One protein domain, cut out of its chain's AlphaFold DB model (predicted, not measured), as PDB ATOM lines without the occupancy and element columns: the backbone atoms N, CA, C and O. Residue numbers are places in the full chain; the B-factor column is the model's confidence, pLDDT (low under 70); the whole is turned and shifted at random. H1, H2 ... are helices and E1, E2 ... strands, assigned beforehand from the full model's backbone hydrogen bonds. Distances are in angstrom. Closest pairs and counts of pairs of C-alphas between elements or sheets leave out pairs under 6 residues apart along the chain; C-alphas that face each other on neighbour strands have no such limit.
ATOM      1  N   TRP A  13       5.054 -30.733 -26.710       97.62
ATOM      2  CA  TRP A  13       5.419 -31.042 -25.323       97.62
ATOM      3  C   TRP A  13       6.944 -31.073 -25.140       97.62
ATOM      4  O   TRP A  13       7.516 -32.144 -24.927       97.62
ATOM      5  N   PRO A  14       7.632 -29.920 -25.238       96.69
ATOM      6  CA  PRO A  14       9.087 -29.869 -25.071       96.69
ATOM      7  C   PRO A  14       9.537 -30.330 -23.674       96.69
ATOM      8  O   PRO A  14      10.592 -30.946 -23.546       96.69
ATOM      9  N   ASP A  15       8.708 -30.119 -22.649       97.38
ATOM     10  CA  ASP A  15       9.012 -30.476 -21.255       97.38
ATOM     11  C   ASP A  15       9.058 -31.995 -21.007       97.38
ATOM     12  O   ASP A  15       9.556 -32.440 -19.974       97.38
ATOM     13  N   LEU A  16       8.558 -32.811 -21.946       96.94
ATOM     14  CA  LEU A  16       8.577 -34.276 -21.845       96.94
ATOM     15  C   LEU A  16       9.871 -34.901 -22.388       96.94
ATOM     16  O   LEU A  16      10.078 -36.112 -22.259       96.94
ATOM     17  N   VAL A  17      10.770 -34.115 -22.984       96.38
ATOM     18  CA  VAL A  17      12.050 -34.632 -23.481       96.38
ATOM     19  C   VAL A  17      12.897 -35.153 -22.312       96.38
ATOM     20  O   VAL A  17      13.268 -34.411 -21.410       96.38
ATOM     21  N   GLY A  18      13.229 -36.447 -22.346       94.75
ATOM     22  CA  GLY A  18      14.016 -37.122 -21.306       94.75
ATOM     23  C   GLY A  18      13.190 -37.794 -20.203       94.75
ATOM     24  O   GLY A  18      13.766 -38.475 -19.356       94.75
ATOM     25  N   THR A  19      11.863 -37.656 -20.227       96.75
ATOM     26  CA  THR A  19      10.960 -38.438 -19.364       96.75
ATOM     27  C   THR A  19      10.808 -39.874 -19.874       96.75
ATOM     28  O   THR A  19      11.108 -40.174 -21.035       96.75
ATOM     29  N   LYS A  20      10.360 -40.799 -19.012       97.38
ATOM     30  CA  LYS A  20      10.067 -42.171 -19.452       97.38
ATOM     31  C   LYS A  20       8.906 -42.146 -20.445       97.38
ATOM     32  O   LYS A  20       7.922 -41.445 -20.233       97.38
ATOM     33  N   GLY A  21       8.999 -42.948 -21.505       96.50
ATOM     34  CA  GLY A  21       8.013 -42.932 -22.588       96.50
ATOM     35  C   GLY A  21       6.567 -43.166 -22.127       96.50
ATOM     36  O   GLY A  21       5.657 -42.518 -22.631       96.50
ATOM     37  N   GLU A  22       6.358 -44.021 -21.123       96.94
ATOM     38  CA  GLU A  22       5.036 -44.271 -20.528       96.94
ATOM     39  C   GLU A  22       4.480 -43.048 -19.778       96.94
ATOM     40  O   GLU A  22       3.313 -42.696 -19.950       96.94
ATOM     41  N   GLU A  23       5.321 -42.354 -19.001       97.69
ATOM     42  CA  GLU A  23       4.949 -41.119 -18.296       97.69
ATOM     43  C   GLU A  23       4.602 -40.007 -19.293       97.69
ATOM     44  O   GLU A  23       3.617 -39.284 -19.121       97.69
ATOM     45  N   ALA A  24       5.363 -39.919 -20.383       97.69
ATOM     46  CA  ALA A  24       5.137 -38.939 -21.430       97.69
ATOM     47  C   ALA A  24       3.832 -39.188 -22.205       97.69
ATOM     48  O   ALA A  24       3.082 -38.247 -22.466       97.69
ATOM     49  N   ILE A  25       3.515 -40.449 -22.530       97.44
ATOM     50  CA  ILE A  25       2.228 -40.819 -23.142       97.44
ATOM     51  C   ILE A  25       1.070 -40.413 -22.226       97.44
ATOM     52  O   ILE A  25       0.107 -39.802 -22.696       97.44
ATOM     53  N   ALA A  26       1.165 -40.715 -20.929       97.38
ATOM     54  CA  ALA A  26       0.122 -40.378 -19.967       97.38
ATOM     55  C   ALA A  26      -0.091 -38.858 -19.857       97.38
ATOM     56  O   ALA A  26      -1.235 -38.403 -19.830       97.38
ATOM     57  N   ALA A  27       0.986 -38.065 -19.851       97.62
ATOM     58  CA  ALA A  27       0.906 -36.605 -19.839       97.62
ATOM     59  C   ALA A  27       0.251 -36.043 -21.116       97.62
ATOM     60  O   ALA A  27      -0.641 -35.200 -21.024       97.62
ATOM     61  N   ILE A  28       0.625 -36.559 -22.293       97.00
ATOM     62  CA  ILE A  28       0.052 -36.144 -23.584       97.00
ATOM     63  C   ILE A  28      -1.444 -36.449 -23.645       97.00
ATOM     64  O   ILE A  28      -2.232 -35.561 -23.956       97.00
ATOM     65  N   MET A  29      -1.850 -37.681 -23.325       96.12
ATOM     66  CA  MET A  29      -3.263 -38.077 -23.378       96.12
ATOM     67  C   MET A  29      -4.108 -37.346 -22.327       96.12
ATOM     68  O   MET A  29      -5.302 -37.135 -22.533       96.12
ATOM     69  N   LYS A  30      -3.498 -36.937 -21.209       96.25
ATOM     70  CA  LYS A  30      -4.146 -36.111 -20.185       96.25
ATOM     71  C   LYS A  30      -4.352 -34.668 -20.651       96.25
ATOM     72  O   LYS A  30      -5.389 -34.089 -20.343       96.25
ATOM     73  N   GLU A  31      -3.382 -34.084 -21.356       96.25
ATOM     74  CA  GLU A  31      -3.474 -32.709 -21.866       96.25
ATOM     75  C   GLU A  31      -4.307 -32.601 -23.150       96.25
ATOM     76  O   GLU A  31      -5.000 -31.604 -23.342       96.25
ATOM     77  N   ASN A  32      -4.276 -33.620 -24.011       95.88
ATOM     78  CA  ASN A  32      -5.099 -33.694 -25.211       95.88
ATOM     79  C   ASN A  32      -5.678 -35.114 -25.395       95.88
ATOM     80  O   ASN A  32      -5.051 -35.962 -26.037       95.88
ATOM     81  N   PRO A  33      -6.901 -35.371 -24.886       95.06
ATOM     82  CA  PRO A  33      -7.562 -36.674 -24.997       95.06
ATOM     83  C   PRO A  33      -7.895 -37.110 -26.431       95.06
ATOM     84  O   PRO A  33      -8.230 -38.273 -26.649       95.06
ATOM     85  N   LEU A  34      -7.842 -36.197 -27.410       93.75
ATOM     86  CA  LEU A  34      -8.111 -36.508 -28.818       93.75
ATOM     87  C   LEU A  34      -6.897 -37.125 -29.523       93.75
ATOM     88  O   LEU A  34      -7.042 -37.731 -30.593       93.75
ATOM     89  N   LEU A  35      -5.709 -37.000 -28.929       94.38
ATOM     90  CA  LEU A  35      -4.480 -37.583 -29.443       94.38
ATOM     91  C   LEU A  35      -4.238 -38.967 -28.847       94.38
ATOM     92  O   LEU A  35      -4.452 -39.229 -27.664       94.38
ATOM     93  N   LYS A  36      -3.712 -39.855 -29.683       95.31
ATOM     94  CA  LYS A  36      -3.177 -41.149 -29.283       95.31
ATOM     95  C   LYS A  36      -1.657 -41.081 -29.385       95.31
ATOM     96  O   LYS A  36      -1.122 -40.632 -30.393       95.31
ATOM     97  N   ALA A  37      -0.950 -41.494 -28.341       95.88
ATOM     98  CA  ALA A  37       0.509 -41.476 -28.316       95.88
ATOM     99  C   ALA A  37       1.065 -42.896 -28.157       95.88
ATOM    100  O   ALA A  37       0.467 -43.743 -27.492       95.88
ATOM    101  N   HIS A  38       2.205 -43.155 -28.791       96.06
ATOM    102  CA  HIS A  38       2.890 -44.443 -28.807       96.06
ATOM    103  C   HIS A  38       4.395 -44.240 -28.620       96.06
ATOM    104  O   HIS A  38       4.968 -43.308 -29.180       96.06
ATOM    105  N   THR A  39       5.057 -45.121 -27.877       96.88
ATOM    106  CA  THR A  39       6.520 -45.158 -27.794       96.88
ATOM    107  C   THR A  39       7.082 -45.931 -28.974       96.88
ATOM    108  O   THR A  39       6.547 -46.964 -29.375       96.88
ATOM    109  N   VAL A  40       8.180 -45.437 -29.521       96.25
ATOM    110  CA  VAL A  40       8.913 -46.030 -30.633       96.25
ATOM    111  C   VAL A  40      10.390 -46.018 -30.260       96.25
ATOM    112  O   VAL A  40      10.892 -45.005 -29.786       96.25
ATOM    113  N   HIS A  41      11.107 -47.121 -30.460       93.12
ATOM    114  CA  HIS A  41      12.545 -47.140 -30.186       93.12
ATOM    115  C   HIS A  41      13.288 -46.232 -31.171       93.12
ATOM    116  O   HIS A  41      12.958 -46.197 -32.364       93.12
ATOM    117  N   GLU A  42      14.292 -45.503 -30.682       91.75
ATOM    118  CA  GLU A  42      15.201 -44.736 -31.535       91.75
ATOM    119  C   GLU A  42      15.779 -45.638 -32.643       91.75
ATOM    120  O   GLU A  42      16.146 -46.786 -32.404       91.75
ATOM    121  N   GLY A  43      15.777 -45.148 -33.885       91.62
ATOM    122  CA  GLY A  43      16.183 -45.923 -35.065       91.62
ATOM    123  C   GLY A  43      15.082 -46.775 -35.710       91.62
ATOM    124  O   GLY A  43      15.280 -47.276 -36.816       91.62
ATOM    125  N   SER A  44      13.899 -46.899 -35.097       92.00
ATOM    126  CA  SER A  44      12.773 -47.575 -35.754       92.00
ATOM    127  C   SER A  44      12.266 -46.749 -36.936       92.00
ATOM    128  O   SER A  44      11.963 -45.556 -36.808       92.00
ATOM    129  N   LEU A  45      12.113 -47.408 -38.086       88.94
ATOM    130  CA  LEU A  45      11.481 -46.821 -39.262       88.94
ATOM    131  C   LEU A  45      10.046 -46.444 -38.905       88.94
ATOM    132  O   LEU A  45       9.231 -47.316 -38.606       88.94
ATOM    133  N   VAL A  46       9.713 -45.156 -38.965       90.31
ATOM    134  CA  VAL A  46       8.308 -44.786 -39.134       90.31
ATOM    135  C   VAL A  46       8.156 -43.860 -40.310       90.31
ATOM    136  O   VAL A  46       9.052 -43.089 -40.641       90.31
ATOM    137  N   THR A  47       7.008 -44.021 -40.947       85.25
ATOM    138  CA  THR A  47       6.548 -43.277 -42.107       85.25
ATOM    139  C   THR A  47       6.694 -41.775 -41.864       85.25
ATOM    140  O   THR A  47       6.154 -41.258 -40.885       85.25
ATOM    141  N   CYS A  48       7.432 -41.094 -42.744       78.06
ATOM    142  CA  CYS A  48       7.645 -39.641 -42.709       78.06
ATOM    143  C   CYS A  48       6.520 -38.858 -43.406       78.06
ATOM    144  O   CYS A  48       6.668 -37.670 -43.685       78.06
ATOM    145  N   ASP A  49       5.420 -39.526 -43.733       73.31
ATOM    146  CA  ASP A  49       4.310 -38.981 -44.494       73.31
ATOM    147  C   ASP A  49       3.652 -37.849 -43.684       73.31
ATOM    148  O   ASP A  49       3.003 -38.099 -42.664       73.31
ATOM    149  N   PHE A  50       3.827 -36.595 -44.125       46.31
ATOM    150  CA  PHE A  50       3.104 -35.460 -43.555       46.31
ATOM    151  C   PHE A  50       1.644 -35.566 -43.981       46.31
ATOM    152  O   PHE A  50       1.296 -35.421 -45.153       46.31
ATOM    153  N   ARG A  51       0.794 -35.868 -43.014       57.66
ATOM    154  CA  ARG A  51      -0.633 -36.087 -43.189       57.66
ATOM    155  C   ARG A  51      -1.327 -35.071 -42.298       57.66
ATOM    156  O   ARG A  51      -1.055 -35.056 -41.113       57.66
ATOM    157  N   SER A  52      -2.178 -34.186 -42.820       39.56
ATOM    158  CA  SER A  52      -2.888 -33.182 -41.993       39.56
ATOM    159  C   SER A  52      -3.820 -33.825 -40.950       39.56
ATOM    160  O   SER A  52      -4.268 -33.175 -40.011       39.56
ATOM    161  N   ASP A  53      -4.071 -35.124 -41.104       41.88
ATOM    162  CA  ASP A  53      -4.685 -36.059 -40.168       41.88
ATOM    163  C   ASP A  53      -3.695 -36.688 -39.149       41.88
ATOM    164  O   ASP A  53      -4.105 -37.518 -38.338       41.88
ATOM    165  N   ARG A  54      -2.401 -36.312 -39.128       36.94
ATOM    166  CA  ARG A  54      -1.361 -36.777 -38.176       36.94
ATOM    167  C   ARG A  54      -0.261 -35.723 -37.877       36.94
ATOM    168  O   ARG A  54       0.364 -35.218 -38.804       36.94
ATOM    169  N   PRO A  55       0.063 -35.422 -36.600       33.12
ATOM    170  CA  PRO A  55       1.069 -34.407 -36.263       33.12
ATOM    171  C   PRO A  55       2.506 -34.824 -36.615       33.12
ATOM    172  O   PRO A  55       2.843 -36.008 -36.643       33.12
ATOM    173  N   SER A  56       3.364 -33.825 -36.837       39.56
ATOM    174  CA  SER A  56       4.775 -33.952 -37.209       39.56
ATOM    175  C   SER A  56       5.649 -34.629 -36.142       39.56
ATOM    176  O   SER A  56       5.488 -34.447 -34.937       39.56
ATOM    177  N   ARG A  57       6.635 -35.393 -36.622       39.81
ATOM    178  CA  ARG A  57       7.655 -36.094 -35.833       39.81
ATOM    179  C   ARG A  57       8.913 -35.236 -35.669       39.81
ATOM    180  O   ARG A  57       9.379 -34.635 -36.631       39.81
TER     181      ARG A  57
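AT A GLANCE: This is residues 13 to 57 of the 399 residues of an uncharacterized protein of Pyrus ussuriensis x Pyrus communis (UniProt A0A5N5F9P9). A helix, H1, and a strand, E1, run side by side in opposite directions, joined by a tight turn. Beyond E1, on the side away from H1, residues 42 to 57 make a wide open loop that folds back on itself. The printed part has 45 residues with one named helix followed by one named strand, class mixed, and under half of the residues are in named elements. It is only just loose, close to compact, with a radius of gyration of the C-alphas of 11.3 A and spans of 26 by 25 by 15 A.

IN THESE COORDINATES: After residues 13 to 20, H1 covers residues 21 to 31, from C-alpha 21 at (8.013, -42.932, -22.588), and is 15.4 A long. E1 covers residues 35 to 41, is 19.5 A long and ends at C-alpha 41 at (12.545, -47.140, -30.186).

HOW THE PARTS SIT: The closest C-alphas of H1 and E1, those of Ile 25 and Ala 37, are 5.5 A apart. E1 pairs with no named strand. In H1 every O i to N i+4 pair is within hydrogen-bond range.

THE WHOLE: The C-alphas farthest apart, of Lys 20 and Ser 52, are 27.5 A apart. The printed part has no cut. Residues 50 to 57 have pLDDT under 70.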